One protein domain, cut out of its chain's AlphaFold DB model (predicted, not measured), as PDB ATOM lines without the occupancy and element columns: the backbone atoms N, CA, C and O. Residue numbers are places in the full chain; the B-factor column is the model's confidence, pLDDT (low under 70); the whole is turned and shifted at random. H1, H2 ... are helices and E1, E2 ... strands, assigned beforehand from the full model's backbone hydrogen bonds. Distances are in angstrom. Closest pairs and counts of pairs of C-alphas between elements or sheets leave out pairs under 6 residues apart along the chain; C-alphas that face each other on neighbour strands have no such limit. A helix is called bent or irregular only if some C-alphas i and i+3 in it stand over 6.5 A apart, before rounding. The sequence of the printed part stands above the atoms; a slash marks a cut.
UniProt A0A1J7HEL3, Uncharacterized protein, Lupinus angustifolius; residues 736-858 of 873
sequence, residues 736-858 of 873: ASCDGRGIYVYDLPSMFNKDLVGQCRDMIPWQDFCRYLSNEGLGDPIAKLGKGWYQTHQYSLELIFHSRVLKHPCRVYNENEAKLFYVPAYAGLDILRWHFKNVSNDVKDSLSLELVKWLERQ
ATOM      1  N   ALA A 736     -36.052 -14.298   1.797       53.22
ATOM      2  CA  ALA A 736     -34.802 -14.823   1.247       53.22
ATOM      3  C   ALA A 736     -33.589 -14.443   2.124       53.22
ATOM      4  O   ALA A 736     -32.474 -14.873   1.845       53.22
ATOM      5  N   SER A 737     -33.799 -13.654   3.187       63.00
ATOM      6  CA  SER A 737     -32.790 -13.372   4.209       63.00
ATOM      7  C   SER A 737     -33.019 -14.261   5.424       63.00
ATOM      8  O   SER A 737     -34.083 -14.229   6.042       63.00
ATOM      9  N   CYS A 738     -32.007 -15.049   5.772       69.44
ATOM     10  CA  CYS A 738     -32.042 -15.954   6.915       69.44
ATOM     11  C   CYS A 738     -31.624 -15.285   8.233       69.44
ATOM     12  O   CYS A 738     -31.601 -15.969   9.248       69.44
ATOM     13  N   ASP A 739     -31.318 -13.979   8.249       67.31
ATOM     14  CA  ASP A 739     -31.046 -13.139   9.436       67.31
ATOM     15  C   ASP A 739     -30.211 -13.825  10.547       67.31
ATOM     16  O   ASP A 739     -30.532 -13.735  11.736       67.31
ATOM     17  N   GLY A 740     -29.179 -14.594  10.178       66.12
ATOM     18  CA  GLY A 740     -28.350 -15.340  11.137       66.12
ATOM     19  C   GLY A 740     -29.084 -16.456  11.902       66.12
ATOM     20  O   GLY A 740     -28.714 -16.771  13.031       66.12
ATOM     21  N   ARG A 741     -30.156 -17.022  11.336       72.88
ATOM     22  CA  ARG A 741     -30.936 -18.174  11.827       72.88
ATOM     23  C   ARG A 741     -30.670 -19.406  10.953       72.88
ATOM     24  O   ARG A 741     -31.586 -19.964  10.350       72.88
ATOM     25  N   GLY A 742     -29.397 -19.787  10.850       82.81
ATOM     26  CA  GLY A 742     -28.964 -20.965  10.102       82.81
ATOM     27  C   GLY A 742     -29.435 -22.274  10.741       82.81
ATOM     28  O   GLY A 742     -29.489 -22.379  11.970       82.81
ATOM     29  N   ILE A 743     -29.761 -23.266   9.911       87.75
ATOM     30  CA  ILE A 743     -30.056 -24.643  10.332       87.75
ATOM     31  C   ILE A 743     -28.889 -25.535   9.910       87.75
ATOM     32  O   ILE A 743     -28.660 -25.709   8.713       87.75
ATOM     33  N   TYR A 744     -28.171 -26.109  10.869       88.94
ATOM     34  CA  TYR A 744     -27.177 -27.141  10.599       88.94
ATOM     35  C   TYR A 744     -27.835 -28.516  10.643       88.94
ATOM     36  O   TYR A 744     -28.653 -28.802  11.518       88.94
ATOM     37  N   VAL A 745     -27.495 -29.367   9.680       90.81
ATOM     38  CA  VAL A 745     -27.997 -30.740   9.594       90.81
ATOM     39  C   VAL A 745     -26.818 -31.671   9.792       90.81
ATOM     40  O   VAL A 745     -25.902 -31.651   8.972       90.81
ATOM     41  N   TYR A 746     -26.857 -32.483  10.847       89.38
ATOM     42  CA  TYR A 746     -25.810 -33.463  11.115       89.38
ATOM     43  C   TYR A 746     -25.745 -34.522  10.012       89.38
ATOM     44  O   TYR A 746     -26.777 -35.044   9.576       89.38
ATOM     45  N   ASP A 747     -24.528 -34.885   9.608       88.00
ATOM     46  CA  ASP A 747     -24.291 -36.023   8.721       88.00
ATOM     47  C   ASP A 747     -24.172 -37.307   9.554       88.00
ATOM     48  O   ASP A 747     -23.115 -37.644  10.091       88.00
ATOM     49  N   LEU A 748     -25.305 -37.987   9.749       89.44
ATOM     50  CA  LEU A 748     -25.362 -39.208  10.552       89.44
ATOM     51  C   LEU A 748     -24.792 -40.407   9.781       89.44
ATOM     52  O   LEU A 748     -25.022 -40.526   8.573       89.44
ATOM     53  N   PRO A 749     -24.178 -41.376  10.487       93.69
ATOM     54  CA  PRO A 749     -23.928 -42.707   9.948       93.69
ATOM     55  C   PRO A 749     -25.179 -43.309   9.290       93.69
ATOM     56  O   PRO A 749     -26.289 -43.197   9.819       93.69
ATOM     57  N   SER A 750     -24.995 -43.989   8.154       92.38
ATOM     58  CA  SER A 750     -26.088 -44.510   7.313       92.38
ATOM     59  C   SER A 750     -27.063 -45.421   8.061       92.38
ATOM     60  O   SER A 750     -28.251 -45.444   7.730       92.38
ATOM     61  N   MET A 751     -26.584 -46.107   9.104       91.62
ATOM     62  CA  MET A 751     -27.374 -46.998   9.957       91.62
ATOM     63  C   MET A 751     -28.587 -46.312  10.598       91.62
ATOM     64  O   MET A 751     -29.601 -46.966  10.825       91.62
ATOM     65  N   PHE A 752     -28.520 -44.998  10.841       91.94
ATOM     66  CA  PHE A 752     -29.601 -44.230  11.470       91.94
ATOM     67  C   PHE A 752     -30.631 -43.688  10.474       91.94
ATOM     68  O   PHE A 752     -31.660 -43.154  10.891       91.94
ATOM     69  N   ASN A 753     -30.365 -43.781   9.166       91.94
ATOM     70  CA  ASN A 753     -31.250 -43.246   8.135       91.94
ATOM     71  C   ASN A 753     -31.280 -44.091   6.848       91.94
ATOM     72  O   ASN A 753     -32.238 -44.830   6.617       91.94
ATOM     73  N   LYS A 754     -30.262 -44.000   5.991       90.06
ATOM     74  CA  LYS A 754     -30.217 -44.598   4.648       90.06
ATOM     75  C   LYS A 754     -30.396 -46.118   4.686       90.06
ATOM     76  O   LYS A 754     -31.137 -46.653   3.864       90.06
ATOM     77  N   ASP A 755     -29.802 -46.796   5.664       91.38
ATOM     78  CA  ASP A 755     -29.861 -48.259   5.769       91.38
ATOM     79  C   ASP A 755     -31.250 -48.747   6.204       91.38
ATOM     80  O   ASP A 755     -31.698 -49.803   5.757       91.38
ATOM     81  N   LEU A 756     -31.971 -47.956   7.011       89.56
ATOM     82  CA  LEU A 756     -33.366 -48.235   7.362       89.56
ATOM     83  C   LEU A 756     -34.248 -48.156   6.114       89.56
ATOM     84  O   LEU A 756     -35.034 -49.063   5.858       89.56
ATOM     85  N   VAL A 757     -34.066 -47.133   5.275       89.69
ATOM     86  CA  VAL A 757     -34.790 -47.033   3.998       89.69
ATOM     87  C   VAL A 757     -34.451 -48.207   3.076       89.69
ATOM     88  O   VAL A 757     -35.349 -48.749   2.444       89.69
ATOM     89  N   GLY A 758     -33.194 -48.659   3.045       86.88
ATOM     90  CA  GLY A 758     -32.779 -49.838   2.273       86.88
ATOM     91  C   GLY A 758     -33.456 -51.148   2.700       86.88
ATOM     92  O   GLY A 758     -33.600 -52.058   1.888       86.88
ATOM     93  N   GLN A 759     -33.934 -51.234   3.946       86.56
ATOM     94  CA  GLN A 759     -34.612 -52.407   4.513       86.56
ATOM     95  C   GLN A 759     -36.146 -52.338   4.419       86.56
ATOM     96  O   GLN A 759     -36.847 -53.131   5.048       86.56
ATOM     97  N   CYS A 760     -36.695 -51.424   3.615       86.19
ATOM     98  CA  CYS A 760     -38.135 -51.187   3.487       86.19
ATOM     99  C   CYS A 760     -38.974 -52.419   3.094       86.19
ATOM    100  O   CYS A 760     -40.158 -52.476   3.427       86.19
ATOM    101  N   ARG A 761     -38.387 -53.434   2.444       84.81
ATOM    102  CA  ARG A 761     -39.089 -54.690   2.110       84.81
ATOM    103  C   ARG A 761     -39.319 -55.599   3.316       84.81
ATOM    104  O   ARG A 761     -40.300 -56.330   3.343       84.81
ATOM    105  N   ASP A 762     -38.444 -55.525   4.318       80.00
ATOM    106  CA  ASP A 762     -38.398 -56.465   5.445       80.00
ATOM    107  C   ASP A 762     -38.987 -55.887   6.744       80.00
ATOM    108  O   ASP A 762     -38.926 -56.535   7.799       80.00
ATOM    109  N   MET A 763     -39.534 -54.666   6.689       81.62
ATOM    110  CA  MET A 763     -40.145 -53.977   7.832       81.62
ATOM    111  C   MET A 763     -41.545 -54.507   8.159       81.62
ATOM    112  O   MET A 763     -41.870 -54.708   9.327       81.62
ATOM    113  N   ILE A 764     -42.371 -54.764   7.138       79.69
ATOM    114  CA  ILE A 764     -43.745 -55.253   7.302       79.69
ATOM    115  C   ILE A 764     -43.899 -56.590   6.557       79.69
ATOM    116  O   ILE A 764     -43.768 -56.610   5.337       79.69
ATOM    117  N   PRO A 765     -44.237 -57.708   7.238       76.38
ATOM    118  CA  PRO A 765     -44.252 -59.041   6.615       76.38
ATOM    119  C   PRO A 765     -45.237 -59.239   5.450       76.38
ATOM    120  O   PRO A 765     -45.125 -60.218   4.721       76.38
ATOM    121  N   TRP A 766     -46.236 -58.367   5.303       74.44
ATOM    122  CA  TRP A 766     -47.332 -58.522   4.337       74.44
ATOM    123  C   TRP A 766     -47.437 -57.376   3.320       74.44
ATOM    124  O   TRP A 766     -48.393 -57.353   2.546       74.44
ATOM    125  N   GLN A 767     -46.507 -56.413   3.311       77.94
ATOM    126  CA  GLN A 767     -46.581 -55.253   2.417       77.94
ATOM    127  C   GLN A 767     -45.194 -54.696   2.082       77.94
ATOM    128  O   GLN A 767     -44.393 -54.445   2.976       77.94
ATOM    129  N   ASP A 768     -44.939 -54.443   0.795       82.81
ATOM    130  CA  ASP A 768     -43.719 -53.770   0.335       82.81
ATOM    131  C   ASP A 768     -43.782 -52.275   0.674       82.81
ATOM    132  O   ASP A 768     -44.497 -51.501   0.029       82.81
ATOM    133  N   PHE A 769     -43.044 -51.872   1.710       86.00
ATOM    134  CA  PHE A 769     -43.063 -50.501   2.207       86.00
ATOM    135  C   PHE A 769     -42.249 -49.535   1.333       86.00
ATOM    136  O   PHE A 769     -42.398 -48.318   1.446       86.00
ATOM    137  N   CYS A 770     -41.421 -50.050   0.417       87.88
ATOM    138  CA  CYS A 770     -40.523 -49.233  -0.399       87.88
ATOM    139  C   CYS A 770     -41.267 -48.254  -1.313       87.88
ATOM    140  O   CYS A 770     -40.779 -47.153  -1.561       87.88
ATOM    141  N   ARG A 771     -42.474 -48.616  -1.764       87.62
ATOM    142  CA  ARG A 771     -43.325 -47.771  -2.624       87.62
ATOM    143  C   ARG A 771     -43.772 -46.470  -1.953       87.62
ATOM    144  O   ARG A 771     -44.102 -45.506  -2.632       87.62
ATOM    145  N   TYR A 772     -43.762 -46.427  -0.621       87.81
ATOM    146  CA  TYR A 772     -44.130 -45.244   0.159       87.81
ATOM    147  C   TYR A 772     -42.936 -44.369   0.543       87.81
ATOM    148  O   TYR A 772     -43.118 -43.224   0.956       87.81
ATOM    149  N   LEU A 773     -41.719 -44.910   0.437       89.31
ATOM    150  CA  LEU A 773     -40.476 -44.196   0.731       89.31
ATOM    151  C   LEU A 773     -39.814 -43.627  -0.537       89.31
ATOM    152  O   LEU A 773     -38.823 -42.902  -0.441       89.31
ATOM    153  N   SER A 774     -40.374 -43.912  -1.721       87.88
ATOM    154  CA  SER A 774     -39.981 -43.298  -2.992       87.88
ATOM    155  C   SER A 774     -40.272 -41.786  -2.999       87.88
ATOM    156  O   SER A 774     -40.989 -41.267  -2.140       87.88
ATOM    157  N   ASN A 775     -39.679 -41.053  -3.949       89.75
ATOM    158  CA  ASN A 775     -39.862 -39.601  -4.104       89.75
ATOM    159  C   ASN A 775     -39.631 -38.812  -2.803       89.75
ATOM    160  O   ASN A 775     -40.460 -37.999  -2.399       89.75
ATOM    161  N   GLU A 776     -38.511 -39.083  -2.125       89.62
ATOM    162  CA  GLU A 776     -38.132 -38.416  -0.867       89.62
ATOM    163  C   GLU A 776     -39.180 -38.598   0.253       89.62
ATOM    164  O   GLU A 776     -39.369 -37.724   1.096       89.62
ATOM    165  N   GLY A 777     -39.873 -39.744   0.256       87.56
ATOM    166  CA  GLY A 777     -40.921 -40.086   1.219       87.56
ATOM    167  C   GLY A 777     -42.339 -39.690   0.793       87.56
ATOM    168  O   GLY A 777     -43.292 -40.005   1.500       87.56
ATOM    169  N   LEU A 778     -42.524 -39.028  -0.351       88.44
ATOM    170  CA  LEU A 778     -43.868 -38.706  -0.843       88.44
ATOM    171  C   LEU A 778     -44.614 -39.939  -1.377       88.44
ATOM    172  O   LEU A 778     -45.844 -39.924  -1.400       88.44
ATOM    173  N   GLY A 779     -43.898 -41.003  -1.744       90.06
ATOM    174  CA  GLY A 779     -44.454 -42.216  -2.339       90.06
ATOM    175  C   GLY A 779     -44.723 -42.069  -3.836       90.06
ATOM    176  O   GLY A 779     -44.380 -41.060  -4.454       90.06
ATOM    177  N   ASP A 780     -45.337 -43.082  -4.444       89.81
ATOM    178  CA  ASP A 780     -45.571 -43.113  -5.891       89.81
ATOM    179  C   ASP A 780     -46.607 -42.058  -6.348       89.81
ATOM    180  O   ASP A 780     -47.597 -41.813  -5.649       89.81
ATOM    181  N   PRO A 781     -46.420 -41.412  -7.517       88.19
ATOM    182  CA  PRO A 781     -47.326 -40.374  -8.000       88.19
ATOM    183  C   PRO A 781     -48.698 -40.943  -8.382       88.19
ATOM    184  O   PRO A 781     -48.810 -41.972  -9.052       88.19
ATOM    185  N   ILE A 782     -49.765 -40.232  -8.019       85.69
ATOM    186  CA  ILE A 782     -51.142 -40.616  -8.345       85.69
ATOM    187  C   ILE A 782     -51.555 -39.917  -9.640       85.69
ATOM    188  O   ILE A 782     -52.173 -38.856  -9.623       85.69
ATOM    189  N   ALA A 783     -51.248 -40.539 -10.782       82.81
ATOM    190  CA  ALA A 783     -51.505 -39.959 -12.108       82.81
ATOM    191  C   ALA A 783     -52.963 -39.500 -12.318       82.81
ATOM    192  O   ALA A 783     -53.204 -38.512 -13.004       82.81
ATOM    193  N   LYS A 784     -53.930 -40.182 -11.685       77.06
ATOM    194  CA  LYS A 784     -55.366 -39.873 -11.782       77.06
ATOM    195  C   LYS A 784     -55.768 -38.530 -11.156       77.06
ATOM    196  O   LYS A 784     -56.802 -37.999 -11.534       77.06
ATOM    197  N   LEU A 785     -54.986 -38.000 -10.211       76.75
ATOM    198  CA  LEU A 785     -55.290 -36.752  -9.489       76.75
ATOM    199  C   LEU A 785     -54.499 -35.545 -10.023       76.75
ATOM    200  O   LEU A 785     -54.664 -34.428  -9.543       76.75
ATOM    201  N   GLY A 786     -53.643 -35.748 -11.030       76.94
ATOM    202  CA  GLY A 786     -52.806 -34.697 -11.607       76.94
ATOM    203  C   GLY A 786     -51.459 -34.508 -10.898       76.94
ATOM    204  O   GLY A 786     -51.034 -35.304 -10.060       76.94
ATOM    205  N   LYS A 787     -50.730 -33.454 -11.285       78.25
ATOM    206  CA  LYS A 787     -49.372 -33.183 -10.784       78.25
ATOM    207  C   LYS A 787     -49.411 -32.709  -9.326       78.25
ATOM    208  O   LYS A 787     -50.162 -31.801  -8.997       78.25
ATOM    209  N   GLY A 788     -48.545 -33.277  -8.485       78.12
ATOM    210  CA  GLY A 788     -48.398 -32.890  -7.073       78.12
ATOM    211  C   GLY A 788     -49.077 -33.823  -6.068       78.12
ATOM    212  O   GLY A 788     -48.925 -33.612  -4.867       78.12
ATOM    213  N   TRP A 789     -49.763 -34.865  -6.543       84.44
ATOM    214  CA  TRP A 789     -50.410 -35.880  -5.712       84.44
ATOM    215  C   TRP A 789     -49.592 -37.167  -5.675       84.44
ATOM    216  O   TRP A 789     -49.251 -37.725  -6.720       84.44
ATOM    217  N   TYR A 790     -49.307 -37.658  -4.472       88.06
ATOM    218  CA  TYR A 790     -48.508 -38.860  -4.244       88.06
ATOM    219  C   TYR A 790     -49.181 -39.762  -3.207       88.06
ATOM    220  O   TYR A 790     -49.955 -39.286  -2.372       88.06
ATOM    221  N   GLN A 791     -48.893 -41.063  -3.246       85.62
ATOM    222  CA  GLN A 791     -49.336 -42.025  -2.236       85.62
ATOM    223  C   GLN A 791     -48.501 -41.887  -0.958       85.62
ATOM    224  O   GLN A 791     -47.728 -42.771  -0.600       85.62
ATOM    225  N   THR A 792     -48.643 -40.758  -0.268       86.25
ATOM    226  CA  THR A 792     -47.860 -40.477   0.935       86.25
ATOM    227  C   THR A 792     -48.360 -41.303   2.112       86.25
ATOM    228  O   THR A 792     -49.549 -41.309   2.427       86.25
ATOM    229  N   HIS A 793     -47.440 -41.993   2.786       84.38
ATOM    230  CA  HIS A 793     -47.744 -42.797   3.964       84.38
ATOM    231  C   HIS A 793     -47.403 -42.034   5.247       84.38
ATOM    232  O   HIS A 793     -46.428 -41.287   5.302       84.38
ATOM    233  N   GLN A 794     -48.162 -42.268   6.321       80.56
ATOM    234  CA  GLN A 794     -47.985 -41.564   7.601       80.56
ATOM    235  C   GLN A 794     -46.587 -41.727   8.235       80.56
ATOM    236  O   GLN A 794     -46.157 -40.867   8.995       80.56
ATOM    237  N   TYR A 795     -45.858 -42.801   7.908       81.56
ATOM    238  CA  TYR A 795     -44.510 -43.072   8.437       81.56
ATOM    239  C   TYR A 795     -43.384 -42.484   7.574       81.56
ATOM    240  O   TYR A 795     -42.219 -42.601   7.935       81.56
ATOM    241  N   SER A 796     -43.703 -41.833   6.452       86.62
ATOM    242  CA  SER A 796     -42.697 -41.230   5.569       86.62
ATOM    243  C   SER A 796     -42.299 -39.807   5.984       86.62
ATOM    244  O   SER A 796     -41.451 -39.188   5.339       86.62
ATOM    245  N   LEU A 797     -42.897 -39.267   7.055       87.38
ATOM    246  CA  LEU A 797     -42.714 -37.876   7.481       87.38
ATOM    247  C   LEU A 797     -41.248 -37.528   7.774       87.38
ATOM    248  O   LEU A 797     -40.805 -36.441   7.414       87.38
ATOM    249  N   GLU A 798     -40.493 -38.447   8.380       87.81
ATOM    250  CA  GLU A 798     -39.076 -38.246   8.712       87.81
ATOM    251  C   GLU A 798     -38.228 -38.036   7.445       87.81
ATOM    252  O   GLU A 798     -37.408 -37.118   7.401       87.81
ATOM    253  N   LEU A 799     -38.485 -38.806   6.377       90.19
ATOM    254  CA  LEU A 799     -37.829 -38.641   5.072       90.19
ATOM    255  C   LEU A 799     -38.232 -37.325   4.399       90.19
ATOM    256  O   LEU A 799     -37.366 -36.595   3.913       90.19
ATOM    257  N   ILE A 800     -39.534 -37.010   4.392       90.75
ATOM    258  CA  ILE A 800     -40.058 -35.790   3.760       90.75
ATOM    259  C   ILE A 800     -39.462 -34.558   4.438       90.75
ATOM    260  O   ILE A 800     -39.000 -33.630   3.770       90.75
ATOM    261  N   PHE A 801     -39.470 -34.539   5.771       91.25
ATOM    262  CA  PHE A 801     -38.932 -33.433   6.544       91.25
ATOM    263  C   PHE A 801     -37.420 -33.325   6.360       91.25
ATOM    264  O   PHE A 801     -36.933 -32.240   6.050       91.25
ATOM    265  N   HIS A 802     -36.688 -34.442   6.440       92.44
ATOM    266  CA  HIS A 802     -35.249 -34.451   6.203       92.44
ATOM    267  C   HIS A 802     -34.898 -33.877   4.824       92.44
ATOM    268  O   HIS A 802     -34.104 -32.941   4.748       92.44
ATOM    269  N   SER A 803     -35.546 -34.337   3.750       91.75
ATOM    270  CA  SER A 803     -35.295 -33.805   2.406       91.75
ATOM    271  C   SER A 803     -35.611 -32.307   2.292       91.75
ATOM    272  O   SER A 803     -34.848 -31.540   1.695       91.75
ATOM    273  N   ARG A 804     -36.706 -31.849   2.913       89.94
ATOM    274  CA  ARG A 804     -37.070 -30.424   2.915       89.94
ATOM    275  C   ARG A 804     -36.065 -29.560   3.665       89.94
ATOM    276  O   ARG A 804     -35.749 -28.479   3.178       89.94
ATOM    277  N   VAL A 805     -35.551 -30.019   4.804       88.44
ATOM    278  CA  VAL A 805     -34.527 -29.286   5.564       88.44
ATOM    279  C   VAL A 805     -33.211 -29.234   4.783       88.44
ATOM    280  O   VAL A 805     -32.580 -28.180   4.733       88.44
ATOM    281  N   LEU A 806     -32.830 -30.315   4.088       90.06
ATOM    282  CA  LEU A 806     -31.637 -30.324   3.232       90.06
ATOM    283  C   LEU A 806     -31.702 -29.282   2.104       90.06
ATOM    284  O   LEU A 806     -30.657 -28.753   1.726       90.06
ATOM    285  N   LYS A 807     -32.909 -28.996   1.593       90.19
ATOM    286  CA  LYS A 807     -33.195 -28.021   0.524       90.19
ATOM    287  C   LYS A 807     -33.623 -26.643   1.048       90.19
ATOM    288  O   LYS A 807     -34.001 -25.780   0.258       90.19
ATOM    289  N   HIS A 808     -33.618 -26.437   2.364       86.94
ATOM    290  CA  HIS A 808     -34.101 -25.200   2.963       86.94
ATOM    291  C   HIS A 808     -33.113 -24.048   2.694       86.94
ATOM    292  O   HIS A 808     -31.913 -24.231   2.901       86.94
ATOM    293  N   PRO A 809     -33.579 -22.844   2.304       84.00
ATOM    294  CA  PRO A 809     -32.695 -21.724   1.949       84.00
ATOM    295  C   PRO A 809     -31.804 -21.246   3.106       84.00
ATOM    296  O   PRO A 809     -30.756 -20.661   2.868       84.00
ATOM    297  N   CYS A 810     -32.197 -21.523   4.354       86.56
ATOM    298  CA  CYS A 810     -31.430 -21.180   5.561       86.56
ATOM    299  C   CYS A 810     -30.547 -22.308   6.099       86.56
ATOM    300  O   CYS A 810     -30.121 -22.247   7.252       86.56
ATOM    301  N   ARG A 811     -30.306 -23.366   5.322       88.88
ATOM    302  CA  ARG A 811     -29.371 -24.411   5.733       88.88
ATOM    303  C   ARG A 811     -27.938 -23.877   5.700       88.88
ATOM    304  O   ARG A 811     -27.525 -23.288   4.705       88.88
ATOM    305  N   VAL A 812     -27.184 -24.135   6.763       88.94
ATOM    306  CA  VAL A 812     -25.753 -23.820   6.863       88.94
ATOM    307  C   VAL A 812     -24.934 -25.108   6.929       88.94
ATOM    308  O   VAL A 812     -25.418 -26.137   7.402       88.94
ATOM    309  N   TYR A 813     -23.701 -25.056   6.428       88.75
ATOM    310  CA  TYR A 813     -22.774 -26.199   6.405       88.75
ATOM    311  C   TYR A 813     -21.728 -26.144   7.524       88.75
ATOM    312  O   TYR A 813     -21.005 -27.112   7.730       88.75
ATOM    313  N   ASN A 814     -21.660 -25.025   8.242       84.44
ATOM    314  CA  ASN A 814     -20.757 -24.806   9.361       84.44
ATOM    315  C   ASN A 814     -21.569 -24.740  10.662       84.44
ATOM    316  O   ASN A 814     -22.547 -23.994  10.742       84.44
ATOM    317  N   GLU A 815     -21.169 -25.512  11.673       83.00
ATOM    318  CA  GLU A 815     -21.867 -25.599  12.965       83.00
ATOM    319  C   GLU A 815     -21.915 -24.245  13.685       83.00
ATOM    320  O   GLU A 815     -22.933 -23.887  14.270       83.00
ATOM    321  N   ASN A 816     -20.855 -23.442  13.553       81.56
ATOM    322  CA  ASN A 816     -20.722 -22.143  14.224       81.56
ATOM    323  C   ASN A 816     -21.656 -21.053  13.666       81.56
ATOM    324  O   ASN A 816     -21.832 -20.004  14.282       81.56
ATOM    325  N   GLU A 817     -22.244 -21.277  12.490       80.44
ATOM    326  CA  GLU A 817     -23.179 -20.351  11.836       80.44
ATOM    327  C   GLU A 817     -24.645 -20.724  12.116       80.44
ATOM    328  O   GLU A 817     -25.579 -20.028  11.696       80.44
ATOM    329  N   ALA A 818     -24.864 -21.839  12.817       82.81
ATOM    330  CA  ALA A 818     -26.176 -22.395  13.074       82.81
ATOM    331  C   ALA A 818     -26.751 -21.915  14.405       82.81
ATOM    332  O   ALA A 818     -26.060 -21.804  15.413       82.81
ATOM    333  N   LYS A 819     -28.064 -21.679  14.419       82.44
ATOM    334  CA  LYS A 819     -28.843 -21.498  15.656       82.44
ATOM    335  C   LYS A 819     -29.782 -22.665  15.933       82.44
ATOM    336  O   LYS A 819     -30.366 -22.742  17.011       82.44
ATOM    337  N   LEU A 820     -29.971 -23.539  14.948       83.88
ATOM    338  CA  LEU A 820     -30.789 -24.734  15.054       83.88
ATOM    339  C   LEU A 820     -30.004 -25.917  14.500       83.88
ATOM    340  O   LEU A 820     -29.488 -25.850  13.386       83.88
ATOM    341  N   PHE A 821     -29.977 -27.003  15.258       87.19
ATOM    342  CA  PHE A 821     -29.332 -28.247  14.868       87.19
ATOM    343  C   PHE A 821     -30.403 -29.303  14.609       87.19
ATOM    344  O   PHE A 821     -31.300 -29.511  15.428       87.19
ATOM    345  N   TYR A 822     -30.334 -29.955  13.453       90.19
ATOM    346  CA  TYR A 822     -31.250 -31.016  13.055       90.19
ATOM    347  C   TYR A 822     -30.502 -32.346  12.949       90.19
ATOM    348  O   TYR A 822     -29.504 -32.456  12.237       90.19
ATOM    349  N   VAL A 823     -31.009 -33.358  13.656       92.06
ATOM    350  CA  VAL A 823     -30.484 -34.729  13.680       92.06
ATOM    351  C   VAL A 823     -31.416 -35.609  12.837       92.06
ATOM    352  O   VAL A 823     -32.484 -35.989  13.321       92.06
ATOM    353  N   PRO A 824     -31.074 -35.926  11.575       91.25
ATOM    354  CA  PRO A 824     -31.925 -36.730  10.696       91.25
ATOM    355  C   PRO A 824     -31.861 -38.239  10.994       91.25
ATOM    356  O   PRO A 824     -31.384 -39.027  10.173       91.25
ATOM    357  N   ALA A 825     -32.349 -38.644  12.168       91.44
ATOM    358  CA  ALA A 825     -32.527 -40.047  12.546       91.44
ATOM    359  C   ALA A 825     -33.955 -40.528  12.237       91.44
ATOM    360  O   ALA A 825     -34.921 -39.834  12.553       91.44
ATOM    361  N   TYR A 826     -34.096 -41.716  11.642       91.69
ATOM    362  CA  TYR A 826     -35.397 -42.275  11.247       91.69
ATOM    363  C   TYR A 826     -35.952 -43.253  12.294       91.69
ATOM    364  O   TYR A 826     -36.093 -44.455  12.050       91.69
ATOM    365  N   ALA A 827     -36.232 -42.740  13.494       86.50
ATOM    366  CA  ALA A 827     -36.656 -43.551  14.637       86.50
ATOM    367  C   ALA A 827     -37.994 -44.270  14.389       86.50
ATOM    368  O   ALA A 827     -38.173 -45.413  14.811       86.50
ATOM    369  N   GLY A 828     -38.926 -43.641  13.665       83.44
ATOM    370  CA  GLY A 828     -40.196 -44.262  13.298       83.44
ATOM    371  C   GLY A 828     -40.019 -45.508  12.426       83.44
ATOM    372  O   GLY A 828     -40.699 -46.515  12.642       83.44
ATOM    373  N   LEU A 829     -39.076 -45.474  11.478       86.31
ATOM    374  CA  LEU A 829     -38.762 -46.624  10.625       86.31
ATOM    375  C   LEU A 829     -38.057 -47.751  11.389       86.31
ATOM    376  O   LEU A 829     -38.333 -48.924  11.132       86.31
ATOM    377  N   ASP A 830     -37.196 -47.423  12.353       87.94
ATOM    378  CA  ASP A 830     -36.539 -48.432  13.192       87.94
ATOM    379  C   ASP A 830     -37.523 -49.139  14.140       87.94
ATOM    380  O   ASP A 830     -37.502 -50.365  14.270       87.94
ATOM    381  N   ILE A 831     -38.492 -48.412  14.709       84.56
ATOM    382  CA  ILE A 831     -39.589 -49.032  15.471       84.56
ATOM    383  C   ILE A 831     -40.365 -50.006  14.578       84.56
ATOM    384  O   ILE A 831     -40.657 -51.135  14.987       84.56
ATOM    385  N   LEU A 832     -40.698 -49.586  13.354       81.69
ATOM    386  CA  LEU A 832     -41.480 -50.391  12.417       81.69
ATOM    387  C   LEU A 832     -40.754 -51.689  12.031       81.69
ATOM    388  O   LEU A 832     -41.385 -52.745  11.979       81.69
ATOM    389  N   ARG A 833     -39.427 -51.630  11.860       83.62
ATOM    390  CA  ARG A 833     -38.548 -52.773  11.560       83.62
ATOM    391  C   ARG A 833     -38.682 -53.924  12.563       83.62
ATOM    392  O   ARG A 833     -38.605 -55.091  12.163       83.62
ATOM    393  N   TRP A 834     -38.902 -53.615  13.844       83.62
ATOM    394  CA  TRP A 834     -39.017 -54.609  14.918       83.62
ATOM    395  C   TRP A 834     -40.439 -54.814  15.449       83.62
ATOM    396  O   TRP A 834     -40.678 -55.792  16.160       83.62
ATOM    397  N   HIS A 835     -41.397 -53.945  15.111       79.25
ATOM    398  CA  HIS A 835     -42.752 -53.966  15.681       79.25
ATOM    399  C   HIS A 835     -43.473 -55.309  15.489       79.25
ATOM    400  O   HIS A 835     -44.201 -55.761  16.373       79.25
ATOM    401  N   PHE A 836     -43.248 -55.958  14.344       76.12
ATOM    402  CA  PHE A 836     -43.902 -57.215  13.967       76.12
ATOM    403  C   PHE A 836     -43.011 -58.455  14.128       76.12
ATOM    404  O   PHE A 836     -43.431 -59.558  13.777       76.12
ATOM    405  N   LYS A 837     -41.794 -58.301  14.667       76.94
ATOM    406  CA  LYS A 837     -40.834 -59.394  14.878       76.94
ATOM    407  C   LYS A 837     -40.707 -59.719  16.368       76.94
ATOM    408  O   LYS A 837     -40.747 -58.838  17.226       76.94
ATOM    409  N   ASN A 838     -40.552 -61.003  16.685       78.25
ATOM    410  CA  ASN A 838     -40.406 -61.470  18.065       78.25
ATOM    411  C   ASN A 838     -38.939 -61.366  18.522       78.25
ATOM    412  O   ASN A 838     -38.191 -62.335  18.428       78.25
ATOM    413  N   VAL A 839     -38.534 -60.174  18.972       79.12
ATOM    414  CA  VAL A 839     -37.182 -59.864  19.479       79.12
ATOM    415  C   VAL A 839     -37.249 -59.196  20.858       79.12
ATOM    416  O   VAL A 839     -38.270 -58.587  21.197       79.12
ATOM    417  N   SER A 840     -36.182 -59.320  21.661       81.56
ATOM    418  CA  SER A 840     -36.086 -58.689  22.988       81.56
ATOM    419  C   SER A 840     -36.067 -57.160  22.892       81.56
ATOM    420  O   SER A 840     -35.748 -56.599  21.844       81.56
ATOM    421  N   ASN A 841     -36.404 -56.473  23.988       78.44
ATOM    422  CA  ASN A 841     -36.380 -55.007  24.025       78.44
ATOM    423  C   ASN A 841     -34.958 -54.452  23.844       78.44
ATOM    424  O   ASN A 841     -34.798 -53.460  23.147       78.44
ATOM    425  N   ASP A 842     -33.928 -55.150  24.335       81.19
ATOM    426  CA  ASP A 842     -32.527 -54.733  24.156       81.19
ATOM    427  C   ASP A 842     -32.137 -54.607  22.674       81.19
ATOM    428  O   ASP A 842     -31.380 -53.720  22.290       81.19
ATOM    429  N   VAL A 843     -32.685 -55.482  21.821       81.12
ATOM    430  CA  VAL A 843     -32.472 -55.444  20.365       81.12
ATOM    431  C   VAL A 843     -33.274 -54.316  19.713       81.12
ATOM    432  O   VAL A 843     -32.830 -53.749  18.722       81.12
ATOM    433  N   LYS A 844     -34.446 -53.976  20.259       81.56
ATOM    434  CA  LYS A 844     -35.268 -52.863  19.757       81.56
ATOM    435  C   LYS A 844     -34.643 -51.509  20.076       81.56
ATOM    436  O   LYS A 844     -34.739 -50.599  19.264       81.56
ATOM    437  N   ASP A 845     -33.986 -51.397  21.224       84.88
ATOM    438  CA  ASP A 845     -33.433 -50.131  21.705       84.88
ATOM    439  C   ASP A 845     -31.986 -49.895  21.233       84.88
ATOM    440  O   ASP A 845     -31.459 -48.789  21.382       84.88
ATOM    441  N   SER A 846     -31.330 -50.900  20.633       89.12
ATOM    442  CA  SER A 846     -29.894 -50.863  20.322       89.12
ATOM    443  C   SER A 846     -29.490 -49.692  19.423       89.12
ATOM    444  O   SER A 846     -28.495 -49.029  19.707       89.12
ATOM    445  N   LEU A 847     -30.268 -49.404  18.372       88.69
ATOM    446  CA  LEU A 847     -29.970 -48.315  17.435       88.69
ATOM    447  C   LEU A 847     -30.187 -46.939  18.085       88.69
ATOM    448  O   LEU A 847     -29.410 -46.014  17.867       88.69
ATOM    449  N   SER A 848     -31.201 -46.812  18.945       86.50
ATOM    450  CA  SER A 848     -31.452 -45.580  19.702       86.50
ATOM    451  C   SER A 848     -30.335 -45.301  20.717       86.50
ATOM    452  O   SER A 848     -29.872 -44.167  20.835       86.50
ATOM    453  N   LEU A 849     -29.846 -46.336  21.407       87.31
ATOM    454  CA  LEU A 849     -28.685 -46.254  22.303       87.31
ATOM    455  C   LEU A 849     -27.401 -45.865  21.560       87.31
ATOM    456  O   LEU A 849     -26.598 -45.084  22.071       87.31
ATOM    457  N   GLU A 850     -27.194 -46.404  20.360       90.19
ATOM    458  CA  GLU A 850     -26.037 -46.077  19.527       90.19
ATOM    459  C   GLU A 850     -26.087 -44.630  19.017       90.19
ATOM    460  O   GLU A 850     -25.064 -43.945  19.025       90.19
ATOM    461  N   LEU A 851     -27.280 -44.128  18.677       89.75
ATOM    462  CA  LEU A 851     -27.489 -42.733  18.292       89.75
ATOM    463  C   LEU A 851     -27.140 -41.767  19.431       89.75
ATOM    464  O   LEU A 851     -26.454 -40.773  19.198       89.75
ATOM    465  N   VAL A 852     -27.565 -42.062  20.665       87.62
ATOM    466  CA  VAL A 852     -27.230 -41.238  21.842       87.62
ATOM    467  C   VAL A 852     -25.718 -41.201  22.062       87.62
ATOM    468  O   VAL A 852     -25.147 -40.118  22.165       87.62
ATOM    469  N   LYS A 853     -25.041 -42.356  22.021       87.56
ATOM    470  CA  LYS A 853     -23.572 -42.428  22.133       87.56
ATOM    471  C   LYS A 853     -22.854 -41.667  21.019       87.56
ATOM    472  O   LYS A 853     -21.767 -41.137  21.238       87.56
ATOM    473  N   TRP A 854     -23.413 -41.661  19.810       88.00
ATOM    474  CA  TRP A 854     -22.858 -40.906  18.689       88.00
ATOM    475  C   TRP A 854     -23.012 -39.394  18.895       88.00
ATOM    476  O   TRP A 854     -22.060 -38.656  18.642       88.00
ATOM    477  N   LEU A 855     -24.167 -38.948  19.403       84.62
ATOM    478  CA  LEU A 855     -24.436 -37.543  19.727       84.62
ATOM    479  C   LEU A 855     -23.545 -37.035  20.866       84.62
ATOM    480  O   LEU A 855     -22.983 -35.953  20.745       84.62
ATOM    481  N   GLU A 856     -23.339 -37.835  21.918       81.88
ATOM    482  CA  GLU A 856     -22.452 -37.507  23.051       81.88
ATOM    483  C   GLU A 856     -20.994 -37.247  22.633       81.88
ATOM    484  O   GLU A 856     -20.251 -36.572  23.344       81.88
ATOM    485  N   ARG A 857     -20.570 -37.776  21.477       82.69
ATOM    486  CA  ARG A 857     -19.224 -37.568  20.920       82.69
ATOM    487  C   ARG A 857     -19.092 -36.293  20.086       82.69
ATOM    488  O   ARG A 857     -17.971 -35.958  19.719       82.69
ATOM    489  N   GLN A 858     -20.188 -35.604  19.764       79.44
ATOM    490  CA  GLN A 858     -20.148 -34.366  18.981       79.44
ATOM    491  C   GLN A 858     -19.867 -33.174  19.903       79.44
ATOM    492  O   GLN A 858     -20.579 -32.973  20.889       79.44
TER     493      GLN A 858
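AT A GLANCE: This is residues 736 to 858 of the 873 residues of an uncharacterized protein of Lupinus angustifolius (UniProt A0A1J7HEL3). You are looking at a flat, loosely joined body in which H4 lies between two longer helices, folding back on H5 as a hairpin and meeting H3 near one end. A small two-strand sheet, E1 beside E2, sits at one end of the body near the close of H3, while the short helices H1 and H2 lie by H4 and H3, and the long loop of residues 774 to 793 reaches as far as 28 A from the mean of the C-alphas. The printed part has 123 residues, in the order E1 H1 H2 H3 E2 H4 H5, with a parallel sheet E1 E2; the class is mostly helix, though under half of the residues, 56, are in named elements. It is only just loose, close to compact, with a radius of gyration of the C-alphas of 16.6 A and spans of 48 by 45 by 17 A.

IN THESE COORDINATES: Find C-alpha 742 at (-28.964, -20.965, 10.102), where E1 begins; it runs to residue 745, 9.8 A. H1 is residues 754 to 758, 6.3 A, and H2 is residues 770 to 773, 5.2 A. At C-alpha 794, (-47.985, -41.564, 7.601), H3 starts and runs 20.3 A to residue 806. E2 is residues 818 to 822, 10.0 A, and H4 is residues 827 to 835, 12.1 A. H5, residues 841 to 856, covers 22.4 A and ends at (-22.452, -37.507, 23.051). H3 and H5 are irregular: C-alphas 795 and 798 are 7.3 A apart, C-alphas 844 and 847 7.4 A; H5 has a kink of 36 degrees near residue 848.

HOW THE PARTS SIT: Begin at H4, the hub, touching three helices. Its hairpin with H5 has a shallow tilt of 20 degrees, opposite ways; residues 844 to 848 alone of H5 touch it, closest at the C-alphas of Trp 834 and Lys 844, 6.4 A. With residues 795 to 798 alone, H3 only just touches H4, with 3 pairs of C-alphas within 8 A, the closest Tyr 795 and Gly 828 at 6.6 A; their shallow tilt is 30 degrees, opposite ways. H1 only just touches H4, with 3 pairs within 8 A, the C-alphas of Leu 756 and Leu 829 closest at 6.5 A. H2 only just touches H3, at its residues 796 to 799 alone, with 3 pairs within 8 A, the C-alphas of Leu 773 and Ser 796 closest at 6.1 A. H3 and H5 are apart. E1 and E2 are parallel, at 30 degrees; look for N 744 and O 820, 2.9 A, and N 822 and O 744, 2.8 A, within hydrogen-bond range. With H1, H2 and H3 between them, they form a strand-helix-strand unit, two parallel neighbour strands joined through helices. Residues 743 to 744 of E1 also pair, parallel, with residues 811 to 812. In H1 the O i to N i+4 pair is within hydrogen-bond range; H3 has 7 of 9, H4 4 of 5 and H5 10 of 12, and H2 is too short for such a pair.

THE WHOLE: The two C-alphas farthest apart, of Ser 737 and Asn 838, are 50.6 A apart. The printed part has no cut; the links H1 to H2, H2 to H3 and H3 to E2 are long. Mean pLDDT of the printed part is 84.8, and residues 736 to 740 are under 70.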